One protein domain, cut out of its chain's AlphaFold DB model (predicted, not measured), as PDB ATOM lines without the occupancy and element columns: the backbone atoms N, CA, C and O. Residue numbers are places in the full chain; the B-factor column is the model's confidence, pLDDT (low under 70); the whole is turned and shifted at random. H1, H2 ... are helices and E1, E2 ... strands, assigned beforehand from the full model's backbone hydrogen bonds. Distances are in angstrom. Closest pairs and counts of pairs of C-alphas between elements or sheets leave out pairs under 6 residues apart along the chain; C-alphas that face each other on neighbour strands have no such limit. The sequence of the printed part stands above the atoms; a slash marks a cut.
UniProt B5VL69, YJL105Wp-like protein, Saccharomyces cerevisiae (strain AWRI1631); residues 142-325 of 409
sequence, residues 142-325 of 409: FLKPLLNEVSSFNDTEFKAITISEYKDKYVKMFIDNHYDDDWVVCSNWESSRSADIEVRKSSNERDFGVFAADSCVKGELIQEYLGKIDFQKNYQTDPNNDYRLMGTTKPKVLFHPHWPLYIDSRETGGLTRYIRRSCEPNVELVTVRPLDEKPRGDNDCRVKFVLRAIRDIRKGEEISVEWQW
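This is residues 142 to 325 of the 409 residues of the protein "YJL105Wp-like protein" of Saccharomyces cerevisiae (strain AWRI1631) (UniProt B5VL69). Three small sheets, E1 E9 E10 E4, E2 E3 E11 E8 and E5 E7 E6, are set as a triangle, with the short helix H5 near the middle, packed on the second sheet and grazing the first. H3 stands up from the third sheet with H4 at its corner, while H1 and H2 graze the second and third sheets. The printed part has 184 residues, with five named helices and eleven named strands in the order H1 H2 E1 E2 E3 E4 E5 H3 H4 E6 E7 H5 E8 E9 E10 E11; the class is mixed, with under half of the residues in named elements. The first two sheets, in the orders given, are mixed and the third is antiparallel; the whole is compact, radius of gyration of the C-alphas 16.3 A, and spans 48 by 40 by 32 A.

The first sheet holds E1, residues 184 to 186, E9, 283 to 289, 18.4 A long from C-alpha 283 at (166.250, 231.685, 135.094), E10, 304 to 309, 15.9 A, and E4, 221 to 224. The second holds E2, 197 to 201, E3, 208 to 212, E11, 318 to 322, ending at C-alpha 322 (170.751, 225.803, 132.920), and E8, 276 to 278. The third holds E5, 228 to 231, E7, 261 to 264, and E6, 253 to 255. The helices are H1, 143 to 151, from C-alpha 143 at (146.524, 231.264, 123.011), H2, 169 to 177, H3, 232 to 237, H4, 243 to 246, and H5, 271 to 274.

In the strongly twisted first sheet, E9 and E10 form a hairpin, N 286 to O 306 2.8 A; E1 is parallel to E9, N 185 to O 287 2.8 A. The closest C-alphas of E9 and E11 are those of Val 283 and Val 321, 5.3 A. E11 is staggered, pairing with E3 over 318 to 319, N 319 to O 210 2.7 A, and with E8 over 320 to 322, N 278 to O 321 2.8 A. H5 has a height of 7.6 A over this second sheet and is only just over E3, with 3 C-alphas. E5, H3 H4 and E6 make a split strand-helix-strand unit, two strands running the same way with E7 between them, its crossover right-handed; N 228 and O 264 are 2.8 A apart. H3 stands up from this sheet at 68 degrees, and touches H4 only at the corner, C-alphas of Gln 236 and Tyr 243 5.7 A apart. Every O i to N i+4 pair is within hydrogen-bond range in H1, H2 and H3; H4 and H5 are too short for one.

The C-alphas farthest apart, of Asn 204 and Gly 297, are 49.6 A apart. The printed part has no cut; the links H1 to H2 and E9 to E10 are long. Mean pLDDT of the printed part is 85.6, under 70 at residues 142 to 156, 191 to 194 and 292 to 301.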
ATOM      1  N   PHE A 142     143.990 234.646 122.799       34.03
ATOM      2  CA  PHE A 142     145.358 234.862 122.291       34.03
ATOM      3  C   PHE A 142     146.202 233.582 122.238       34.03
ATOM      4  O   PHE A 142     147.158 233.501 121.474       34.03
ATOM      5  N   LEU A 143     145.825 232.552 123.003       38.56
ATOM      6  CA  LEU A 143     146.524 231.264 123.011       38.56
ATOM      7  C   LEU A 143     146.182 230.408 121.786       38.56
ATOM      8  O   LEU A 143     147.031 229.664 121.312       38.56
ATOM      9  N   LYS A 144     144.958 230.512 121.252       39.47
ATOM     10  CA  LYS A 144     144.498 229.673 120.130       39.47
ATOM     11  C   LYS A 144     145.292 229.876 118.827       39.47
ATOM     12  O   LYS A 144     145.641 228.866 118.226       39.47
ATOM     13  N   PRO A 145     145.617 231.107 118.383       37.94
ATOM     14  CA  PRO A 145     146.400 231.306 117.161       37.94
ATOM     15  C   PRO A 145     147.842 230.793 117.289       37.94
ATOM     16  O   PRO A 145     148.304 230.073 116.410       37.94
ATOM     17  N   LEU A 146     148.512 231.068 118.418       41.78
ATOM     18  CA  LEU A 146     149.878 230.598 118.689       41.78
ATOM     19  C   LEU A 146     149.943 229.075 118.863       41.78
ATOM     20  O   LEU A 146     150.833 228.431 118.320       41.78
ATOM     21  N   LEU A 147     148.984 228.470 119.572       45.44
ATOM     22  CA  LEU A 147     148.887 227.012 119.671       45.44
ATOM     23  C   LEU A 147     148.624 226.377 118.303       45.44
ATOM     24  O   LEU A 147     149.185 225.322 118.039       45.44
ATOM     25  N   ASN A 148     147.833 227.005 117.426       42.94
ATOM     26  CA  ASN A 148     147.563 226.499 116.075       42.94
ATOM     27  C   ASN A 148     148.785 226.598 115.143       42.94
ATOM     28  O   ASN A 148     149.060 225.654 114.404       42.94
ATOM     29  N   GLU A 149     149.557 227.687 115.195       44.50
ATOM     30  CA  GLU A 149     150.811 227.799 114.433       44.50
ATOM     31  C   GLU A 149     151.893 226.841 114.950       44.50
ATOM     32  O   GLU A 149     152.606 226.230 114.153       44.50
ATOM     33  N   VAL A 150     151.984 226.639 116.270       47.06
ATOM     34  CA  VAL A 150     152.976 225.736 116.874       47.06
ATOM     35  C   VAL A 150     152.580 224.253 116.741       47.06
ATOM     36  O   VAL A 150     153.444 223.400 116.545       47.06
ATOM     37  N   SER A 151     151.283 223.923 116.776       41.47
ATOM     38  CA  SER A 151     150.777 222.554 116.550       41.47
ATOM     39  C   SER A 151     150.834 222.117 115.086       41.47
ATOM     40  O   SER A 151     150.925 220.919 114.817       41.47
ATOM     41  N   SER A 152     150.879 223.060 114.139       43.62
ATOM     42  CA  SER A 152     150.960 222.763 112.701       43.62
ATOM     43  C   SER A 152     152.292 222.134 112.262       43.62
ATOM     44  O   SER A 152     152.401 221.699 111.119       43.62
ATOM     45  N   PHE A 153     153.298 222.050 113.146       43.06
ATOM     46  CA  PHE A 153     154.646 221.579 112.805       43.06
ATOM     47  C   PHE A 153     155.073 220.221 113.399       43.06
ATOM     48  O   PHE A 153     156.247 219.899 113.254       43.06
ATOM     49  N   ASN A 154     154.162 219.439 114.019       44.31
ATOM     50  CA  ASN A 154     154.251 217.986 114.368       44.31
ATOM     51  C   ASN A 154     153.641 217.613 115.747       44.31
ATOM     52  O   ASN A 154     153.794 216.476 116.187       44.31
ATOM     53  N   ASP A 155     152.963 218.517 116.461       50.09
ATOM     54  CA  ASP A 155     152.556 218.287 117.867       50.09
ATOM     55  C   ASP A 155     151.065 217.880 117.984       50.09
ATOM     56  O   ASP A 155     150.280 218.525 118.678       50.09
ATOM     57  N   THR A 156     150.638 216.818 117.283       53.78
ATOM     58  CA  THR A 156     149.227 216.355 117.261       53.78
ATOM     59  C   THR A 156     148.704 215.794 118.594       53.78
ATOM     60  O   THR A 156     147.516 215.499 118.691       53.78
ATOM     61  N   GLU A 157     149.544 215.664 119.626       75.81
ATOM     62  CA  GLU A 157     149.190 215.045 120.919       75.81
ATOM     63  C   GLU A 157     149.368 215.981 122.134       75.81
ATOM     64  O   GLU A 157     149.110 215.589 123.270       75.81
ATOM     65  N   PHE A 158     149.769 217.243 121.931       86.38
ATOM     66  CA  PHE A 158     149.997 218.162 123.049       86.38
ATOM     67  C   PHE A 158     148.692 218.629 123.722       86.38
ATOM     68  O   PHE A 158     147.795 219.180 123.080       86.38
ATOM     69  N   LYS A 159     148.623 218.503 125.052       91.25
ATOM     70  CA  LYS A 159     147.505 218.950 125.892       91.25
ATOM     71  C   LYS A 159     147.938 220.086 126.820       91.25
ATOM     72  O   LYS A 159     148.718 219.897 127.754       91.25
ATOM     73  N   ALA A 160     147.356 221.265 126.616       91.69
ATOM     74  CA  ALA A 160     147.537 222.386 127.531       91.69
ATOM     75  C   ALA A 160     146.895 222.085 128.898       91.69
ATOM     76  O   ALA A 160     145.721 221.708 128.971       91.69
ATOM     77  N   ILE A 161     147.653 222.271 129.978       91.44
ATOM     78  CA  ILE A 161     147.193 222.080 131.362       91.44
ATOM     79  C   ILE A 161     147.387 223.366 132.167       91.44
ATOM     80  O   ILE A 161     148.152 224.245 131.782       91.44
ATOM     81  N   THR A 162     146.681 223.475 133.288       87.94
ATOM     82  CA  THR A 162     146.811 224.586 134.252       87.94
ATOM     83  C   THR A 162     147.359 224.133 135.603       87.94
ATOM     84  O   THR A 162     147.695 224.965 136.435       87.94
ATOM     85  N   ILE A 163     147.428 222.817 135.820       89.75
ATOM     86  CA  ILE A 163     147.915 222.166 137.035       89.75
ATOM     87  C   ILE A 163     148.724 220.955 136.581       89.75
ATOM     88  O   ILE A 163     148.271 220.223 135.698       89.75
ATOM     89  N   SER A 164     149.902 220.758 137.169       93.06
ATOM     90  CA  SER A 164     150.762 219.611 136.867       93.06
ATOM     91  C   SER A 164     150.097 218.282 137.234       93.06
ATOM     92  O   SER A 164     149.388 218.164 138.234       93.06
ATOM     93  N   GLU A 165     150.337 217.265 136.411       94.12
ATOM     94  CA  GLU A 165     149.793 215.920 136.597       94.12
ATOM     95  C   GLU A 165     150.844 215.029 137.280       94.12
ATOM     96  O   GLU A 165     152.026 215.096 136.955       94.12
ATOM     97  N   TYR A 166     150.443 214.156 138.203       94.50
ATOM     98  CA  TYR A 166     151.363 213.222 138.866       94.50
ATOM     99  C   TYR A 166     151.234 211.832 138.249       94.50
ATOM    100  O   TYR A 166     150.126 211.314 138.107       94.50
ATOM    101  N   LYS A 167     152.356 211.201 137.889       92.12
ATOM    102  CA  LYS A 167     152.333 209.856 137.285       92.12
ATOM    103  C   LYS A 167     151.911 208.767 138.277       92.12
ATOM    104  O   LYS A 167     151.311 207.780 137.867       92.12
ATOM    105  N   ASP A 168     152.230 208.947 139.556       90.50
ATOM    106  CA  ASP A 168     151.899 208.024 140.643       90.50
ATOM    107  C   ASP A 168     151.539 208.819 141.915       90.50
ATOM    108  O   ASP A 168     152.081 209.898 142.167       90.50
ATOM    109  N   LYS A 169     150.654 208.264 142.751       91.62
ATOM    110  CA  LYS A 169     150.284 208.795 144.071       91.62
ATOM    111  C   LYS A 169     151.490 208.988 144.996       91.62
ATOM    112  O   LYS A 169     151.472 209.901 145.813       91.62
ATOM    113  N   TYR A 170     152.538 208.167 144.868       93.94
ATOM    114  CA  TYR A 170     153.736 208.295 145.708       93.94
ATOM    115  C   TYR A 170     154.528 209.570 145.416       93.94
ATOM    116  O   TYR A 170     155.179 210.095 146.312       93.94
ATOM    117  N   VAL A 171     154.448 210.081 144.186       93.94
ATOM    118  CA  VAL A 171     155.087 211.344 143.799       93.94
ATOM    119  C   VAL A 171     154.381 212.504 144.491       93.94
ATOM    120  O   VAL A 171     155.040 213.343 145.100       93.94
ATOM    121  N   LYS A 172     153.041 212.510 144.463       91.44
ATOM    122  CA  LYS A 172     152.249 213.516 145.177       91.44
ATOM    123  C   LYS A 172     152.517 213.454 146.682       91.44
ATOM    124  O   LYS A 172     152.869 214.461 147.273       91.44
ATOM    125  N   MET A 173     152.455 212.257 147.269       91.81
ATOM    126  CA  MET A 173     152.731 212.049 148.694       91.81
ATOM    127  C   MET A 173     154.147 212.492 149.089       91.81
ATOM    128  O   MET A 173     154.339 213.026 150.175       91.81
ATOM    129  N   PHE A 174     155.144 212.284 148.222       93.62
ATOM    130  CA  PHE A 174     156.493 212.802 148.445       93.62
ATOM    131  C   PHE A 174     156.481 214.331 148.522       93.62
ATOM    132  O   PHE A 174     156.955 214.872 149.510       93.62
ATOM    133  N   ILE A 175     155.902 215.017 147.534       92.25
ATOM    134  CA  ILE A 175     155.847 216.489 147.499       92.25
ATOM    135  C   ILE A 175     155.079 217.043 148.704       92.25
ATOM    136  O   ILE A 175     155.548 217.971 149.356       92.25
ATOM    137  N   ASP A 176     153.936 216.441 149.030       89.00
ATOM    138  CA  ASP A 176     153.102 216.833 150.166       89.00
ATOM    139  C   ASP A 176     153.855 216.702 151.503       89.00
ATOM    140  O   ASP A 176     153.679 217.538 152.381       89.00
ATOM    141  N   ASN A 177     154.721 215.692 151.651       90.25
ATOM    142  CA  ASN A 177     155.520 215.467 152.864       90.25
ATOM    143  C   ASN A 177     156.792 216.327 152.953       90.25
ATOM    144  O   ASN A 177     157.405 216.353 154.013       90.25
ATOM    145  N   HIS A 178     157.200 216.963 151.855       91.25
ATOM    146  CA  HIS A 178     158.423 217.773 151.758       91.25
ATOM    147  C   HIS A 178     158.105 219.255 151.502       91.25
ATOM    148  O   HIS A 178     158.975 220.051 151.167       91.25
ATOM    149  N   TYR A 179     156.838 219.658 151.625       89.25
ATOM    150  CA  TYR A 179     156.385 221.020 151.336       89.25
ATOM    151  C   TYR A 179     157.062 222.101 152.198       89.25
ATOM    152  O   TYR A 179     157.017 223.277 151.842       89.25
ATOM    153  N   ASP A 180     157.644 221.733 153.336       87.94
ATOM    154  CA  ASP A 180     158.319 222.609 154.288       87.94
ATOM    155  C   ASP A 180     159.847 222.435 154.312       87.94
ATOM    156  O   ASP A 180     160.495 223.008 155.187       87.94
ATOM    157  N   ASP A 181     160.423 221.722 153.338       91.56
ATOM    158  CA  ASP A 181     161.876 221.646 153.155       91.56
ATOM    159  C   ASP A 181     162.501 223.046 152.972       91.56
ATOM    160  O   ASP A 181     161.896 223.945 152.381       91.56
ATOM    161  N   ASP A 182     163.761 223.212 153.394       90.94
ATOM    162  CA  ASP A 182     164.477 224.502 153.428       90.94
ATOM    163  C   ASP A 182     164.523 225.250 152.079       90.94
ATOM    164  O   ASP A 182     164.601 226.479 152.035       90.94
ATOM    165  N   TRP A 183     164.486 224.524 150.959       91.81
ATOM    166  CA  TRP A 183     164.502 225.101 149.608       91.81
ATOM    167  C   TRP A 183     163.113 225.476 149.073       91.81
ATOM    168  O   TRP A 183     163.012 226.003 147.961       91.81
ATOM    169  N   VAL A 184     162.036 225.213 149.821       91.94
ATOM    170  CA  VAL A 184     160.677 225.598 149.433       91.94
ATOM    171  C   VAL A 184     160.407 227.045 149.840       91.94
ATOM    172  O   VAL A 184     160.304 227.402 151.014       91.94
ATOM    173  N   VAL A 185     160.239 227.903 148.838       90.19
ATOM    174  CA  VAL A 185     160.011 229.334 149.029       90.19
ATOM    175  C   VAL A 185     158.547 229.592 149.370       90.19
ATOM    176  O   VAL A 185     157.639 229.234 148.621       90.19
ATOM    177  N   CYS A 186     158.301 230.284 150.479       87.88
ATOM    178  CA  CYS A 186     156.968 230.777 150.819       87.88
ATOM    179  C   CYS A 186     156.700 232.076 150.061       87.88
ATOM    180  O   CYS A 186     157.391 233.070 150.283       87.88
ATOM    181  N   SER A 187     155.710 232.095 149.172       83.19
ATOM    182  CA  SER A 187     155.381 233.293 148.399       83.19
ATOM    183  C   SER A 187     153.912 233.339 147.988       83.19
ATOM    184  O   SER A 187     153.339 232.340 147.554       83.19
ATOM    185  N   ASN A 188     153.320 234.536 148.028       75.75
ATOM    186  CA  ASN A 188     151.994 234.831 147.472       75.75
ATOM    187  C   ASN A 188     152.095 235.166 145.980       75.75
ATOM    188  O   ASN A 188     151.499 236.126 145.488       75.75
ATOM    189  N   TRP A 189     152.881 234.377 145.252       75.44
ATOM    190  CA  TRP A 189     153.204 234.645 143.856       75.44
ATOM    191  C   TRP A 189     151.965 234.614 142.952       75.44
ATOM    192  O   TRP A 189     151.896 235.389 142.012       75.44
ATOM    193  N   GLU A 190     150.941 233.825 143.300       71.50
ATOM    194  CA  GLU A 190     149.644 233.817 142.602       71.50
ATOM    195  C   GLU A 190     148.902 235.163 142.677       71.50
ATOM    196  O   GLU A 190     148.040 235.444 141.850       71.50
ATOM    197  N   SER A 191     149.201 235.980 143.692       63.97
ATOM    198  CA  SER A 191     148.623 237.320 143.875       63.97
ATOM    199  C   SER A 191     149.479 238.420 143.245       63.97
ATOM    200  O   SER A 191     149.020 239.552 143.099       63.97
ATOM    201  N   SER A 192     150.726 238.102 142.898       60.84
ATOM    202  CA  SER A 192     151.636 239.012 142.208       60.84
ATOM    203  C   SER A 192     151.384 238.903 140.708       60.84
ATOM    204  O   SER A 192     151.058 237.828 140.208       60.84
ATOM    205  N   ARG A 193     151.508 240.008 139.966       60.62
ATOM    206  CA  ARG A 193     151.514 239.925 138.502       60.62
ATOM    207  C   ARG A 193     152.721 239.081 138.097       60.62
ATOM    208  O   ARG A 193     153.844 239.549 138.215       60.62
ATOM    209  N   SER A 194     152.482 237.843 137.677       67.25
ATOM    210  CA  SER A 194     153.475 237.040 136.969       67.25
ATOM    211  C   SER A 194     153.976 237.827 135.766       67.25
ATOM    212  O   SER A 194     153.160 238.402 135.045       67.25
ATOM    213  N   ALA A 195     155.292 237.868 135.565       76.25
ATOM    214  CA  ALA A 195     155.857 238.492 134.377       76.25
ATOM    215  C   ALA A 195     155.315 237.788 133.125       76.25
ATOM    216  O   ALA A 195     155.356 236.556 133.023       76.25
ATOM    217  N   ASP A 196     154.792 238.572 132.185       86.38
ATOM    218  CA  ASP A 196     154.255 238.036 130.942       86.38
ATOM    219  C   ASP A 196     155.395 237.475 130.079       86.38
ATOM    220  O   ASP A 196     156.514 238.002 130.034       86.38
ATOM    221  N   ILE A 197     155.104 236.379 129.379       92.75
ATOM    222  CA  ILE A 197     156.042 235.733 128.463       92.75
ATOM    223  C   ILE A 197     155.444 235.612 127.067       92.75
ATOM    224  O   ILE A 197     154.234 235.473 126.886       92.75
ATOM    225  N   GLU A 198     156.321 235.578 126.076       93.81
ATOM    226  CA  GLU A 198     155.978 235.357 124.680       93.81
ATOM    227  C   GLU A 198     156.744 234.157 124.136       93.81
ATOM    228  O   GLU A 198     157.926 233.970 124.419       93.81
ATOM    229  N   VAL A 199     156.083 233.355 123.304       94.19
ATOM    230  CA  VAL A 199     156.742 232.280 122.559       94.19
ATOM    231  C   VAL A 199     157.005 232.784 121.150       94.19
ATOM    232  O   VAL A 199     156.075 233.169 120.442       94.19
ATOM    233  N   ARG A 200     158.272 232.788 120.740       91.62
ATOM    234  CA  ARG A 200     158.700 233.215 119.402       91.62
ATOM    235  C   ARG A 200     159.644 232.174 118.813       91.62
ATOM    236  O   ARG A 200     160.207 231.356 119.543       91.62
ATOM    237  N   LYS A 201     159.824 232.188 117.491       89.19
ATOM    238  CA  LYS A 201     160.927 231.435 116.882       89.19
ATOM    239  C   LYS A 201     162.241 231.947 117.460       89.19
ATOM    240  O   LYS A 201     162.438 233.156 117.575       89.19
ATOM    241  N   SER A 202     163.104 231.025 117.855       82.31
ATOM    242  CA  SER A 202     164.413 231.373 118.377       82.31
ATOM    243  C   SER A 202     165.362 231.772 117.242       82.31
ATOM    244  O   SER A 202     165.043 231.646 116.060       82.31
ATOM    245  N   SER A 203     166.548 232.251 117.607       75.94
ATOM    246  CA  SER A 203     167.583 232.750 116.691       75.94
ATOM    247  C   SER A 203     168.027 231.747 115.620       75.94
ATOM    248  O   SER A 203     168.550 232.151 114.588       75.94
ATOM    249  N   ASN A 204     167.822 230.446 115.847       72.19
ATOM    250  CA  ASN A 204     168.135 229.394 114.882       72.19
ATOM    251  C   ASN A 204     167.003 229.126 113.871       72.19
ATOM    252  O   ASN A 204     167.174 228.253 113.025       72.19
ATOM    253  N   GLU A 205     165.851 229.797 113.996       76.88
ATOM    254  CA  GLU A 205     164.608 229.638 113.215       76.88
ATOM    255  C   GLU A 205     163.984 228.228 113.185       76.88
ATOM    256  O   GLU A 205     162.882 228.050 112.650       76.88
ATOM    257  N   ARG A 206     164.661 227.237 113.776       78.94
ATOM    258  CA  ARG A 206     164.250 225.831 113.866       78.94
ATOM    259  C   ARG A 206     163.388 225.571 115.090       78.94
ATOM    260  O   ARG A 206     162.403 224.846 114.996       78.94
ATOM    261  N   ASP A 207     163.757 226.179 116.213       83.38
ATOM    262  CA  ASP A 207     163.124 225.944 117.505       83.38
ATOM    263  C   ASP A 207     162.307 227.155 117.958       83.38
ATOM    264  O   ASP A 207     162.551 228.295 117.557       83.38
ATOM    265  N   PHE A 208     161.358 226.910 118.855       90.69
ATOM    266  CA  PHE A 208     160.706 227.966 119.619       90.69
ATOM    267  C   PHE A 208     161.483 228.236 120.908       90.69
ATOM    268  O   PHE A 208     162.044 227.319 121.509       90.69
ATOM    269  N   GLY A 209     161.494 229.500 121.319       93.25
ATOM    270  CA  GLY A 209     162.032 229.965 122.590       93.25
ATOM    271  C   GLY A 209     160.979 230.747 123.368       93.25
ATOM    272  O   GLY A 209     159.992 231.231 122.802       93.25
ATOM    273  N   VAL A 210     161.199 230.869 124.672       95.19
ATOM    274  CA  VAL A 210     160.399 231.715 125.562       95.19
ATOM    275  C   VAL A 210     161.129 233.036 125.740       95.19
ATOM    276  O   VAL A 210     162.328 233.039 125.987       95.19
ATOM    277  N   PHE A 211     160.419 234.150 125.642       95.19
ATOM    278  CA  PHE A 211     160.981 235.487 125.764       95.19
ATOM    279  C   PHE A 211     160.206 236.306 126.788       95.19
ATOM    280  O   PHE A 211     158.991 236.162 126.909       95.19
ATOM    281  N   ALA A 212     160.905 237.187 127.497       95.00
ATOM    282  CA  ALA A 212     160.282 238.088 128.457       95.00
ATOM    283  C   ALA A 212     159.453 239.157 127.719       95.00
ATOM    284  O   ALA A 212     159.995 239.881 126.878       95.00
ATOM    285  N   ALA A 213     158.150 239.256 127.997       93.31
ATOM    286  CA  ALA A 213     157.290 240.288 127.404       93.31
ATOM    287  C   ALA A 213     157.535 241.665 128.043       93.31
ATOM    288  O   ALA A 213     157.402 242.701 127.385       93.31
ATOM    289  N   ASP A 214     157.970 241.658 129.303       91.62
ATOM    290  CA  ASP A 214     158.375 242.815 130.093       91.62
ATOM    291  C   ASP A 214     159.731 242.559 130.764       91.62
ATOM    292  O   ASP A 214     160.243 241.441 130.746       91.62
ATOM    293  N   SER A 215     160.359 243.603 131.303       93.62
ATOM    294  CA  SER A 215     161.618 243.443 132.037       93.62
ATOM    295  C   SER A 215     161.360 242.804 133.403       93.62
ATOM    296  O   SER A 215     160.461 243.251 134.109       93.62
ATOM    297  N   CYS A 216     162.187 241.834 133.793       92.75
ATOM    298  CA  CYS A 216     162.112 241.158 135.090       92.75
ATOM    299  C   CYS A 216     163.327 241.524 135.947       92.75
ATOM    300  O   CYS A 216     164.449 241.591 135.434       92.75
ATOM    301  N   VAL A 217     163.133 241.704 137.252       94.75
ATOM    302  CA  VAL A 217     164.242 241.917 138.198       94.75
ATOM    303  C   VAL A 217     164.769 240.592 138.747       94.75
ATOM    304  O   VAL A 217     164.049 239.595 138.830       94.75
ATOM    305  N   LYS A 218     166.035 240.567 139.172       96.00
ATOM    306  CA  LYS A 218     166.610 239.410 139.870       96.00
ATOM    307  C   LYS A 218     165.733 238.981 141.057       96.00
ATOM    308  O   LYS A 218     165.419 239.780 141.934       96.00
ATOM    309  N   GLY A 219     165.414 237.691 141.120       93.25
ATOM    310  CA  GLY A 219     164.596 237.070 142.163       93.25
ATOM    311  C   GLY A 219     163.095 237.051 141.866       93.25
ATOM    312  O   GLY A 219     162.353 236.388 142.590       93.25
ATOM    313  N   GLU A 220     162.643 237.723 140.805       93.12
ATOM    314  CA  GLU A 220     161.237 237.753 140.412       93.12
ATOM    315  C   GLU A 220     160.752 236.384 139.911       93.12
ATOM    316  O   GLU A 220     161.462 235.669 139.197       93.12
ATOM    317  N   LEU A 221     159.532 236.014 140.309       93.44
ATOM    318  CA  LEU A 221     158.861 234.787 139.884       93.44
ATOM    319  C   LEU A 221     158.090 235.058 138.591       93.44
ATOM    320  O   LEU A 221     157.190 235.894 138.561       93.44
ATOM    321  N   ILE A 222     158.441 234.335 137.532       92.88
ATOM    322  CA  ILE A 222     157.945 234.577 136.176       92.88
ATOM    323  C   ILE A 222     156.687 233.749 135.934       92.88
ATOM    324  O   ILE A 222     155.582 234.274 135.976       92.88
ATOM    325  N   GLN A 223     156.831 232.440 135.714       92.81
ATOM    326  CA  GLN A 223     155.702 231.570 135.392       92.81
ATOM    327  C   GLN A 223     155.953 230.122 135.819       92.81
ATOM    328  O   GLN A 223     157.097 229.674 135.908       92.81
ATOM    329  N   GLU A 224     154.875 229.387 136.085       94.00
ATOM    330  CA  GLU A 224     154.921 227.964 136.428       94.00
ATOM    331  C   GLU A 224     155.437 227.109 135.259       94.00
ATOM    332  O   GLU A 224     155.036 227.277 134.101       94.00
ATOM    333  N   TYR A 225     156.316 226.159 135.567       96.50
ATOM    334  CA  TYR A 225     156.735 225.112 134.649       96.50
ATOM    335  C   TYR A 225     155.844 223.882 134.845       96.50
ATOM    336  O   TYR A 225     156.005 223.109 135.789       96.50
ATOM    337  N   LEU A 226     154.868 223.734 133.950       95.88
ATOM    338  CA  LEU A 226     153.820 222.719 134.035       95.88
ATOM    339  C   LEU A 226     154.179 221.464 133.240       95.88
ATOM    340  O   LEU A 226     154.665 221.557 132.109       95.88
ATOM    341  N   GLY A 227     153.842 220.296 133.781       96.50
ATOM    342  CA  GLY A 227     153.957 219.026 133.066       96.50
ATOM    343  C   GLY A 227     153.547 217.831 133.916       96.50
ATOM    344  O   GLY A 227     152.865 217.967 134.934       96.50
ATOM    345  N   LYS A 228     153.975 216.647 133.488       97.06
ATOM    346  CA  LYS A 228     153.784 215.391 134.210       97.06
ATOM    347  C   LYS A 228     154.982 215.096 135.108       97.06
ATOM    348  O   LYS A 228     156.112 215.049 134.632       97.06
ATOM    349  N   ILE A 229     154.740 214.876 136.395       97.88
ATOM    350  CA  ILE A 229     155.783 214.751 137.417       97.88
ATOM    351  C   ILE A 229     155.955 213.292 137.835       97.88
ATOM    352  O   ILE A 229     154.977 212.574 138.079       97.88
ATOM    353  N   ASP A 230     157.210 212.859 137.941       97.94
ATOM    354  CA  ASP A 230     157.609 211.521 138.383       97.94
ATOM    355  C   ASP A 230     159.049 211.541 138.941       97.94
ATOM    356  O   ASP A 230     159.740 212.560 138.895       97.94
ATOM    357  N   PHE A 231     159.516 210.429 139.511       97.94
ATOM    358  CA  PHE A 231     160.856 210.335 140.089       97.94
ATOM    359  C   PHE A 231     161.951 210.297 139.018       97.94
ATOM    360  O   PHE A 231     161.889 209.514 138.071       97.94
ATOM    361  N   GLN A 232     163.020 211.068 139.219       96.38
ATOM    362  CA  GLN A 232     164.164 211.204 138.308       96.38
ATOM    363  C   GLN A 232     164.748 209.851 137.877       96.38
ATOM    364  O   GLN A 232     165.062 209.652 136.704       96.38
ATOM    365  N   LYS A 233     164.822 208.883 138.799       95.69
ATOM    366  CA  LYS A 233     165.286 207.519 138.506       95.69
ATOM    367  C   LYS A 233     164.514 206.882 137.348       95.69
ATOM    368  O   LYS A 233     165.137 206.275 136.482       95.69
ATOM    369  N   ASN A 234     163.190 207.044 137.314       95.94
ATOM    370  CA  ASN A 234     162.342 206.461 136.276       95.94
ATOM    371  C   ASN A 234     162.697 207.030 134.900       95.94
ATOM    372  O   ASN A 234     162.795 206.270 133.940       95.94
ATOM    373  N   TYR A 235     162.981 208.335 134.825       96.25
ATOM    374  CA  TYR A 235     163.454 208.974 133.600       96.25
ATOM    375  C   TYR A 235     164.800 208.406 133.134       96.25
ATOM    376  O   TYR A 235     164.957 208.053 131.967       96.25
ATOM    377  N   GLN A 236     165.763 208.296 134.054       92.12
ATOM    378  CA  GLN A 236     167.129 207.851 133.760       92.12
ATOM    379  C   GLN A 236     167.205 206.379 133.333       92.12
ATOM    380  O   GLN A 236     168.090 206.010 132.560       92.12
ATOM    381  N   THR A 237     166.315 205.528 133.856       91.06
ATOM    382  CA  THR A 237     166.284 204.092 133.540       91.06
ATOM    383  C   THR A 237     165.483 203.748 132.291       91.06
ATOM    384  O   THR A 237     165.623 202.633 131.791       91.06
ATOM    385  N   ASP A 238     164.644 204.660 131.799       89.81
ATOM    386  CA  ASP A 238     163.837 204.442 130.601       89.81
ATOM    387  C   ASP A 238     164.717 204.521 129.336       89.81
ATOM    388  O   ASP A 238     165.274 205.586 129.038       89.81
ATOM    389  N   PRO A 239     164.846 203.423 128.565       85.62
ATOM    390  CA  PRO A 239     165.634 203.407 127.337       85.62
ATOM    391  C   PRO A 239     165.174 204.436 126.299       85.62
ATOM    392  O   PRO A 239     166.004 204.935 125.549       85.62
ATOM    393  N   ASN A 240     163.887 204.801 126.280       88.38
ATOM    394  CA  ASN A 240     163.340 205.754 125.311       88.38
ATOM    395  C   ASN A 240     163.809 207.192 125.553       88.38
ATOM    396  O   ASN A 240     163.625 208.053 124.692       88.38
ATOM    397  N   ASN A 241     164.391 207.487 126.717       89.06
ATOM    398  CA  ASN A 241     164.893 208.820 127.030       89.06
ATOM    399  C   ASN A 241     166.345 209.030 126.600       89.06
ATOM    400  O   ASN A 241     166.811 210.162 126.668       89.06
ATOM    401  N   ASP A 242     167.056 207.983 126.163       85.00
ATOM    402  CA  ASP A 242     168.464 208.049 125.737       85.00
ATOM    403  C   ASP A 242     169.386 208.768 126.746       85.00
ATOM    404  O   ASP A 242     170.465 209.246 126.397       85.00
ATOM    405  N   TYR A 243     168.986 208.835 128.022       89.12
ATOM    406  CA  TYR A 243     169.617 209.693 129.030       89.12
ATOM    407  C   TYR A 243     171.099 209.359 129.225       89.12
ATOM    408  O   TYR A 243     171.942 210.237 129.375       89.12
ATOM    409  N   ARG A 244     171.441 208.071 129.157       84.44
ATOM    410  CA  ARG A 244     172.820 207.588 129.278       84.44
ATOM    411  C   ARG A 244     173.705 207.959 128.087       84.44
ATOM    412  O   ARG A 244     174.918 208.038 128.254       84.44
ATOM    413  N   LEU A 245     173.112 208.170 126.912       82.19
ATOM    414  CA  LEU A 245     173.813 208.642 125.722       82.19
ATOM    415  C   LEU A 245     173.926 210.167 125.720       82.19
ATOM    416  O   LEU A 245     174.991 210.680 125.420       82.19
ATOM    417  N   MET A 246     172.852 210.886 126.054       86.00
ATOM    418  CA  MET A 246     172.847 212.353 126.050       86.00
ATOM    419  C   MET A 246     173.605 212.945 127.244       86.00
ATOM    420  O   MET A 246     174.158 214.037 127.147       86.00
ATOM    421  N   GLY A 247     173.607 212.253 128.385       89.31
ATOM    422  CA  GLY A 247     174.141 212.763 129.646       89.31
ATOM    423  C   GLY A 247     173.361 213.959 130.200       89.31
ATOM    424  O   GLY A 247     173.891 214.692 131.024       89.31
ATOM    425  N   THR A 248     172.132 214.172 129.728       94.56
ATOM    426  CA  THR A 248     171.183 215.202 130.169       94.56
ATOM    427  C   THR A 248     169.771 214.797 129.721       94.56
ATOM    428  O   THR A 248     169.592 213.780 129.043       94.56
ATOM    429  N   THR A 249     168.748 215.556 130.107       95.25
ATOM    430  CA  THR A 249     167.357 215.304 129.717       95.25
ATOM    431  C   THR A 249     167.076 215.717 128.268       95.25
ATOM    432  O   THR A 249     167.643 216.673 127.733       95.25
ATOM    433  N   LYS A 250     166.132 215.033 127.614       94.12
ATOM    434  CA  LYS A 250     165.546 215.461 126.332       94.12
ATOM    435  C   LYS A 250     164.879 216.842 126.461       94.12
ATOM    436  O   LYS A 250     164.552 217.254 127.578       94.12
ATOM    437  N   PRO A 251     164.681 217.578 125.354       93.06
ATOM    438  CA  PRO A 251     163.946 218.845 125.368       93.06
ATOM    439  C   PRO A 251     162.581 218.720 126.051       93.06
ATOM    440  O   PRO A 251     161.970 217.650 126.020       93.06
ATOM    441  N   LYS A 252     162.099 219.822 126.638       95.44
ATOM    442  CA  LYS A 252     160.805 219.905 127.347       95.44
ATOM    443  C   LYS A 252     160.720 219.055 128.625       95.44
ATOM    444  O   LYS A 252     159.632 218.886 129.165       95.44
ATOM    445  N   VAL A 253     161.841 218.536 129.132       97.19
ATOM    446  CA  VAL A 253     161.903 217.808 130.410       97.19
ATOM    447  C   VAL A 253     162.907 218.471 131.344       97.19
ATOM    448  O   VAL A 253     164.078 218.606 130.987       97.19
ATOM    449  N   LEU A 254     162.486 218.843 132.549       98.00
ATOM    450  CA  LEU A 254     163.370 219.427 133.560       98.00
ATOM    451  C   LEU A 254     163.479 218.510 134.771       98.00
ATOM    452  O   LEU A 254     162.483 217.979 135.251       98.00
ATOM    453  N   PHE A 255     164.692 218.328 135.276       98.00
ATOM    454  CA  PHE A 255     164.918 217.787 136.609       98.00
ATOM    455  C   PHE A 255     164.694 218.868 137.658       98.00
ATOM    456  O   PHE A 255     164.888 220.058 137.410       98.00
ATOM    457  N   HIS A 256     164.273 218.453 138.841       97.25
ATOM    458  CA  HIS A 256     164.216 219.346 139.981       97.25
ATOM    459  C   HIS A 256     165.627 219.527 140.571       97.25
ATOM    460  O   HIS A 256     166.364 218.544 140.657       97.25
ATOM    461  N   PRO A 257     166.025 220.737 141.011       94.25
ATOM    462  CA  PRO A 257     167.379 220.979 141.524       94.25
ATOM    463  C   PRO A 257     167.701 220.229 142.831       94.25
ATOM    464  O   PRO A 257     168.807 219.726 142.987       94.25
ATOM    465  N   HIS A 258     166.739 220.127 143.759       94.19
ATOM    466  CA  HIS A 258     166.962 219.547 145.100       94.19
ATOM    467  C   HIS A 258     166.257 218.209 145.384       94.19
ATOM    468  O   HIS A 258     166.634 217.488 146.301       94.19
ATOM    469  N   TRP A 259     165.242 217.850 144.604       96.12
ATOM    470  CA  TRP A 259     164.395 216.685 144.832       96.12
ATOM    471  C   TRP A 259     164.643 215.681 143.718       96.12
ATOM    472  O   TRP A 259     164.920 216.090 142.590       96.12
ATOM    473  N   PRO A 260     164.495 214.372 143.979       96.25
ATOM    474  CA  PRO A 260     164.704 213.330 142.980       96.25
ATOM    475  C   PRO A 260     163.513 213.238 142.010       96.25
ATOM    476  O   PRO A 260     162.963 212.159 141.796       96.25
ATOM    477  N   LEU A 261     163.094 214.363 141.430       97.38
ATOM    478  CA  LEU A 261     161.917 214.514 140.577       97.38
ATOM    479  C   LEU A 261     162.297 215.044 139.193       97.38
ATOM    480  O   LEU A 261     163.312 215.718 139.014       97.38
ATOM    481  N   TYR A 262     161.440 214.768 138.217       98.00
ATOM    482  CA  TYR A 262     161.437 215.439 136.924       98.00
ATOM    483  C   TYR A 262     160.029 215.888 136.549       98.00
ATOM    484  O   TYR A 262     159.046 215.295 136.991       98.00
ATOM    485  N   ILE A 263     159.955 216.920 135.713       98.31
ATOM    486  CA  ILE A 263     158.736 217.468 135.126       98.31
ATOM    487  C   ILE A 263     158.839 217.288 133.613       98.31
ATOM    488  O   ILE A 263     159.735 217.840 132.970       98.31
ATOM    489  N   ASP A 264     157.940 216.491 133.052       97.69
ATOM    490  CA  ASP A 264     157.875 216.176 131.631       97.69
ATOM    491  C   ASP A 264     156.768 216.968 130.945       97.69
ATOM    492  O   ASP A 264     155.585 216.728 131.181       97.69
ATOM    493  N   SER A 265     157.167 217.900 130.085       96.88
ATOM    494  CA  SER A 265     156.261 218.796 129.370       96.88
ATOM    495  C   SER A 265     156.113 218.455 127.882       96.88
ATOM    496  O   SER A 265     155.714 219.302 127.068       96.88
ATOM    497  N   ARG A 266     156.493 217.230 127.488       94.19
ATOM    498  CA  ARG A 266     156.401 216.765 126.095       94.19
ATOM    499  C   ARG A 266     154.946 216.648 125.653       94.19
ATOM    500  O   ARG A 266     154.579 217.301 124.682       94.19
ATOM    501  N   GLU A 267     154.134 215.906 126.398       93.69
ATOM    502  CA  GLU A 267     152.721 215.638 126.080       93.69
ATOM    503  C   GLU A 267     151.764 216.639 126.741       93.69
ATOM    504  O   GLU A 267     150.755 217.017 126.153       93.69
ATOM    505  N   THR A 268     152.074 217.106 127.952       93.50
ATOM    506  CA  THR A 268     151.206 218.010 128.721       93.50
ATOM    507  C   THR A 268     151.995 219.202 129.246       93.50
ATOM    508  O   THR A 268     153.150 219.051 129.614       93.50
ATOM    509  N   GLY A 269     151.437 220.413 129.279       93.94
ATOM    510  CA  GLY A 269     152.178 221.559 129.824       93.94
ATOM    511  C   GLY A 269     151.585 222.929 129.518       93.94
ATOM    512  O   GLY A 269     150.454 223.043 129.049       93.94
ATOM    513  N   GLY A 270     152.372 223.971 129.792       92.19
ATOM    514  CA  GLY A 270     152.070 225.368 129.460       92.19
ATOM    515  C   GLY A 270     152.985 225.926 128.365       92.19
ATOM    516  O   GLY A 270     153.705 225.183 127.698       92.19
ATOM    517  N   LEU A 271     152.998 227.254 128.203       92.25
ATOM    518  CA  LEU A 271     153.898 227.946 127.265       92.25
ATOM    519  C   LEU A 271     155.379 227.820 127.662       92.25
ATOM    520  O   LEU A 271     156.252 227.771 126.798       92.25
ATOM    521  N   THR A 272     155.657 227.679 128.957       95.06
ATOM    522  CA  THR A 272     157.003 227.489 129.513       95.06
ATOM    523  C   THR A 272     157.703 226.219 129.022       95.06
ATOM    524  O   THR A 272     158.922 226.133 129.129       95.06
ATOM    525  N   ARG A 273     156.994 225.267 128.390       94.81
ATOM    526  CA  ARG A 273     157.601 224.066 127.781       94.81
ATOM    527  C   ARG A 273     158.623 224.378 126.682       94.81
ATOM    528  O   ARG A 273     159.462 223.532 126.392       94.81
ATOM    529  N   TYR A 274     158.533 225.551 126.049       94.75
ATOM    530  CA  TYR A 274     159.466 225.987 125.001       94.75
ATOM    531  C   TYR A 274     160.732 226.637 125.562       94.75
ATOM    532  O   TYR A 274     161.543 227.155 124.798       94.75
ATOM    533  N   ILE A 275     160.914 226.640 126.885       95.44
ATOM    534  CA  ILE A 275     162.142 227.147 127.479       95.44
ATOM    535  C   ILE A 275     163.333 226.321 126.997       95.44
ATOM    536  O   ILE A 275     163.332 225.086 127.025       95.44
ATOM    537  N   ARG A 276     164.359 227.020 126.522       94.44
ATOM    538  CA  ARG A 276     165.579 226.401 126.015       94.44
ATOM    539  C   ARG A 276     166.647 226.366 127.099       94.44
ATOM    540  O   ARG A 276     166.579 227.092 128.093       94.44
ATOM    541  N   ARG A 277     167.644 225.504 126.903       94.12
ATOM    542  CA  ARG A 277     168.781 225.376 127.819       94.12
ATOM    543  C   ARG A 277     169.949 226.224 127.352       94.12
ATOM    544  O   ARG A 277     170.267 226.224 126.164       94.12
ATOM    545  N   SER A 278     170.597 226.907 128.283       93.56
ATOM    546  CA  SER A 278     171.734 227.788 128.042       93.56
ATOM    547  C   SER A 278     172.915 227.393 128.919       93.56
ATOM    548  O   SER A 278     172.741 226.912 130.038       93.56
ATOM    549  N   CYS A 279     174.127 227.609 128.412       91.56
ATOM    550  CA  CYS A 279     175.337 227.602 129.238       91.56
ATOM    551  C   CYS A 279     175.463 228.894 130.065       91.56
ATOM    552  O   CYS A 279     176.191 228.917 131.046       91.56
ATOM    553  N   GLU A 280     174.734 229.941 129.674       90.94
ATOM    554  CA  GLU A 280     174.596 231.213 130.385       90.94
ATOM    555  C   GLU A 280     173.098 231.455 130.648       90.94
ATOM    556  O   GLU A 280     172.449 232.209 129.915       90.94
ATOM    557  N   PRO A 281     172.491 230.718 131.595       94.69
ATOM    558  CA  PRO A 281     171.065 230.835 131.882       94.69
ATOM    559  C   PRO A 281     170.723 232.178 132.535       94.69
ATOM    560  O   PRO A 281     171.586 232.893 133.046       94.69
ATOM    561  N   ASN A 282     169.439 232.527 132.527       96.06
ATOM    562  CA  ASN A 282     168.915 233.711 133.217       96.06
ATOM    563  C   ASN A 282     167.717 233.411 134.124       96.06
ATOM    564  O   ASN A 282     167.298 234.291 134.881       96.06
ATOM    565  N   VAL A 283     167.244 232.164 134.137       97.31
ATOM    566  CA  VAL A 283     166.250 231.685 135.094       97.31
ATOM    567  C   VAL A 283     166.613 230.320 135.665       97.31
ATOM    568  O   VAL A 283     167.341 229.535 135.058       97.31
ATOM    569  N   GLU A 284     166.047 230.021 136.824       97.06
ATOM    570  CA  GLU A 284     166.141 228.732 137.504       97.06
ATOM    571  C   GLU A 284     164.746 228.219 137.889       97.06
ATOM    572  O   GLU A 284     163.792 228.993 137.997       97.06
ATOM    573  N   LEU A 285     164.622 226.909 138.100       97.56
ATOM    574  CA  LEU A 285     163.391 226.296 138.595       97.56
ATOM    575  C   LEU A 285     163.389 226.330 140.126       97.56
ATOM    576  O   LEU A 285     164.274 225.753 140.751       97.56
ATOM    577  N   VAL A 286     162.378 226.953 140.722       96.19
ATOM    578  CA  VAL A 286     162.203 227.026 142.175       96.19
ATOM    579  C   VAL A 286     160.901 226.391 142.609       96.19
ATOM    580  O   VAL A 286     159.919 226.350 141.864       96.19
ATOM    581  N   THR A 287     160.883 225.947 143.857       95.31
ATOM    582  CA  THR A 287     159.710 225.337 144.469       95.31
ATOM    583  C   THR A 287     159.054 226.343 145.377       95.31
ATOM    584  O   THR A 287     159.699 226.908 146.257       95.31
ATOM    585  N   VAL A 288     157.775 226.604 145.131       92.19
ATOM    586  CA  VAL A 288     157.023 227.656 145.806       92.19
ATOM    587  C   VAL A 288     155.791 227.065 146.463       92.19
ATOM    588  O   VAL A 288     155.079 226.266 145.853       92.19
ATOM    589  N   ARG A 289     155.507 227.513 147.685       89.38
ATOM    590  CA  ARG A 289     154.224 227.299 148.357       89.38
ATOM    591  C   ARG A 289     153.575 228.635 148.738       89.38
ATOM    592  O   ARG A 289     154.302 229.589 149.028       89.38
ATOM    593  N   PRO A 290     152.236 228.725 148.780       83.19
ATOM    594  CA  PRO A 290     151.538 229.902 149.300       83.19
ATOM    595  C   PRO A 290     151.938 230.219 150.751       83.19
ATOM    596  O   PRO A 290     152.170 229.298 151.539       83.19
ATOM    597  N   LEU A 291     152.008 231.510 151.120       75.69
ATOM    598  CA  LEU A 291     152.419 231.939 152.472       75.69
ATOM    599  C   LEU A 291     151.449 231.456 153.562       75.69
ATOM    600  O   LEU A 291     151.890 231.106 154.656       75.69
ATOM    601  N   ASP A 292     150.155 231.384 153.243       67.94
ATOM    602  CA  ASP A 292     149.084 231.203 154.232       67.94
ATOM    603  C   ASP A 292     148.379 229.833 154.168       67.94
ATOM    604  O   ASP A 292     147.442 229.578 154.929       67.94
ATOM    605  N   GLU A 293     148.810 228.921 153.290       64.38
ATOM    606  CA  GLU A 293     148.248 227.567 153.251       64.38
ATOM    607  C   GLU A 293     149.009 226.632 154.193       64.38
ATOM    608  O   GLU A 293     150.101 226.147 153.896       64.38
ATOM    609  N   LYS A 294     148.387 226.342 155.341       59.09
ATOM    610  CA  LYS A 294     148.661 225.103 156.076       59.09
ATOM    611  C   LYS A 294     148.145 223.914 155.255       59.09
ATOM    612  O   LYS A 294     147.166 224.094 154.522       59.09
ATOM    613  N   PRO A 295     148.739 222.714 155.400       59.66
ATOM    614  CA  PRO A 295     148.232 221.511 154.753       59.66
ATOM    615  C   PRO A 295     146.727 221.400 155.002       59.66
ATOM    616  O   PRO A 295     146.268 221.479 156.148       59.66
ATOM    617  N   ARG A 296     145.938 221.283 153.930       62.28
ATOM    618  CA  ARG A 296     144.502 220.995 154.063       62.28
ATOM    619  C   ARG A 296     144.352 219.626 154.732       62.28
ATOM    620  O   ARG A 296     145.309 218.863 154.761       62.28
ATOM    621  N   GLY A 297     143.163 219.300 155.242       55.78
ATOM    622  CA  GLY A 297     142.896 218.075 156.021       55.78
ATOM    623  C   GLY A 297     143.332 216.733 155.395       55.78
ATOM    624  O   GLY A 297     143.327 215.737 156.109       55.78
ATOM    625  N   ASP A 298     143.768 216.730 154.128       59.09
ATOM    626  CA  ASP A 298     144.304 215.588 153.372       59.09
ATOM    627  C   ASP A 298     145.809 215.709 153.012       59.09
ATOM    628  O   ASP A 298     146.262 215.065 152.068       59.09
ATOM    629  N   ASN A 299     146.593 216.559 153.692       54.66
ATOM    630  CA  ASN A 299     147.971 216.920 153.299       54.66
ATOM    631  C   ASN A 299     148.079 217.480 151.867       54.66
ATOM    632  O   ASN A 299     149.125 217.398 151.236       54.66
ATOM    633  N   ASP A 300     147.005 218.071 151.339       64.38
ATOM    634  CA  ASP A 300     147.034 218.697 150.018       64.38
ATOM    635  C   ASP A 300     147.748 220.053 150.099       64.38
ATOM    636  O   ASP A 300     147.131 221.092 150.356       64.38
ATOM    637  N   CYS A 301     149.073 220.018 149.950       64.06
ATOM    638  CA  CYS A 301     149.925 221.195 149.895       64.06
ATOM    639  C   CYS A 301     150.028 221.665 148.443       64.06
ATOM    640  O   CYS A 301     150.461 220.923 147.561       64.06
ATOM    641  N   ARG A 302     149.663 222.924 148.173       77.62
ATOM    642  CA  ARG A 302     149.792 223.517 146.833       77.62
ATOM    643  C   ARG A 302     151.231 223.933 146.552       77.62
ATOM    644  O   ARG A 302     151.542 225.115 146.439       77.62
ATOM    645  N   VAL A 303     152.116 222.952 146.458       88.94
ATOM    646  CA  VAL A 303     153.479 223.163 145.976       88.94
ATOM    647  C   VAL A 303     153.446 223.345 144.462       88.94
ATOM    648  O   VAL A 303     152.750 222.620 143.750       88.94
ATOM    649  N   LYS A 304     154.205 224.321 143.967       91.81
ATOM    650  CA  LYS A 304     154.322 224.643 142.545       91.81
ATOM    651  C   LYS A 304     155.775 224.807 142.133       91.81
ATOM    652  O   LYS A 304     156.603 225.233 142.934       91.81
ATOM    653  N   PHE A 305     156.060 224.526 140.866       95.25
ATOM    654  CA  PHE A 305     157.396 224.656 140.287       95.25
ATOM    655  C   PHE A 305     157.423 225.863 139.357       95.25
ATOM    656  O   PHE A 305     156.779 225.862 138.311       95.25
ATOM    657  N   VAL A 306     158.124 226.917 139.751       95.19
ATOM    658  CA  VAL A 306     158.053 228.240 139.122       95.19
ATOM    659  C   VAL A 306     159.426 228.635 138.602       95.19
ATOM    660  O   VAL A 306     160.442 228.313 139.209       95.19
ATOM    661  N   LEU A 307     159.477 229.326 137.469       96.25
ATOM    662  CA  LEU A 307     160.710 229.911 136.956       96.25
ATOM    663  C   LEU A 307     161.011 231.217 137.701       96.25
ATOM    664  O   LEU A 307     160.160 232.106 137.752       96.25
ATOM    665  N   ARG A 308     162.219 231.343 138.256       95.94
ATOM    666  CA  ARG A 308     162.714 232.541 138.948       95.94
ATOM    667  C   ARG A 308     163.869 233.165 138.176       95.94
ATOM    668  O   ARG A 308     164.770 232.448 137.752       95.94
ATOM    669  N   ALA A 309     163.877 234.486 138.034       96.69
ATOM    670  CA  ALA A 309     164.996 235.216 137.442       96.69
ATOM    671  C   ALA A 309     166.241 235.172 138.349       96.69
ATOM    672  O   ALA A 309     166.167 235.546 139.519       96.69
ATOM    673  N   ILE A 310     167.404 234.769 137.822       96.75
ATOM    674  CA  ILE A 310     168.679 234.763 138.582       96.75
ATOM    675  C   ILE A 310     169.479 236.064 138.424       96.75
ATOM    676  O   ILE A 310     170.404 236.344 139.193       96.75
ATOM    677  N   ARG A 311     169.101 236.881 137.440       96.12
ATOM    678  CA  ARG A 311     169.611 238.225 137.152       96.12
ATOM    679  C   ARG A 311     168.495 239.063 136.534       96.12
ATOM    680  O   ARG A 311     167.454 238.513 136.188       96.12
ATOM    681  N   ASP A 312     168.734 240.353 136.347       96.12
ATOM    682  CA  ASP A 312     167.801 241.200 135.607       96.12
ATOM    683  C   ASP A 312     167.697 240.724 134.145       96.12
ATOM    684  O   ASP A 312     168.710 240.405 133.502       96.12
ATOM    685  N   ILE A 313     166.467 240.657 133.635       95.75
ATOM    686  CA  ILE A 313     166.121 240.211 132.280       95.75
ATOM    687  C   ILE A 313     165.446 241.376 131.569       95.75
ATOM    688  O   ILE A 313     164.497 241.967 132.084       95.75
ATOM    689  N   ARG A 314     165.934 241.733 130.382       95.38
ATOM    690  CA  ARG A 314     165.354 242.840 129.615       95.38
ATOM    691  C   ARG A 314     164.120 242.373 128.855       95.38
ATOM    692  O   ARG A 314     164.069 241.245 128.367       95.38
ATOM    693  N   LYS A 315     163.167 243.283 128.651       95.31
ATOM    694  CA  LYS A 315     162.073 243.072 127.701       95.31
ATOM    695  C   LYS A 315     162.603 242.584 126.347       95.31
ATOM    696  O   LYS A 315     163.493 243.193 125.755       95.31
ATOM    697  N   GLY A 316     162.012 241.503 125.855       93.75
ATOM    698  CA  GLY A 316     162.335 240.882 124.581       93.75
ATOM    699  C   GLY A 316     163.507 239.899 124.613       93.75
ATOM    700  O   GLY A 316     163.755 239.281 123.579       93.75
ATOM    701  N   GLU A 317     164.196 239.736 125.747       93.38
ATOM    702  CA  GLU A 317     165.298 238.785 125.935       93.38
ATOM    703  C   GLU A 317     164.788 237.335 126.036       93.38
ATOM    704  O   GLU A 317     163.704 237.088 126.571       93.38
ATOM    705  N   GLU A 318     165.554 236.372 125.510       94.06
ATOM    706  CA  GLU A 318     165.218 234.944 125.592       94.06
ATOM    707  C   GLU A 318     165.450 234.425 127.016       94.06
ATOM    708  O   GLU A 318     166.532 234.564 127.587       94.06
ATOM    709  N   ILE A 319     164.422 233.813 127.590       95.00
ATOM    710  CA  ILE A 319     164.454 233.161 128.892       95.00
ATOM    711  C   ILE A 319     164.995 231.741 128.707       95.00
ATOM    712  O   ILE A 319     164.507 230.971 127.875       95.00
ATOM    713  N   SER A 320     165.999 231.376 129.500       95.62
ATOM    714  CA  SER A 320     166.660 230.077 129.407       95.62
ATOM    715  C   SER A 320     167.110 229.537 130.762       95.62
ATOM    716  O   SER A 320     167.561 230.281 131.636       95.62
ATOM    717  N   VAL A 321     166.993 228.217 130.908       97.00
ATOM    718  CA  VAL A 321     167.424 227.464 132.095       97.00
ATOM    719  C   VAL A 321     168.796 226.842 131.882       97.00
ATOM    720  O   VAL A 321     169.250 226.666 130.751       97.00
ATOM    721  N   GLU A 322     169.458 226.480 132.972       95.50
ATOM    722  CA  GLU A 322     170.751 225.803 132.920       95.50
ATOM    723  C   GLU A 322     170.654 224.414 132.265       95.50
ATOM    724  O   GLU A 322     169.625 223.728 132.318       95.50
ATOM    725  N   TRP A 323     171.753 223.966 131.657       95.38
ATOM    726  CA  TRP A 323     171.906 222.563 131.289       95.38
ATOM    727  C   TRP A 323     172.030 221.664 132.521       95.38
ATOM    728  O   TRP A 323     172.934 221.811 133.333       95.38
ATOM    729  N   GLN A 324     171.165 220.655 132.606       94.69
ATOM    730  CA  GLN A 324     171.145 219.698 133.713       94.69
ATOM    731  C   GLN A 324     171.969 218.465 133.346       94.69
ATOM    732  O   GLN A 324     171.428 217.421 132.963       94.69
ATOM    733  N   TRP A 325     173.291 218.626 133.356       94.50
ATOM    734  CA  TRP A 325     174.226 217.553 133.028       94.50
ATOM    735  C   TRP A 325     174.281 216.498 134.131       94.50
ATOM    736  O   TRP A 325     174.272 216.803 135.322       94.50
TER     737      TRP A 325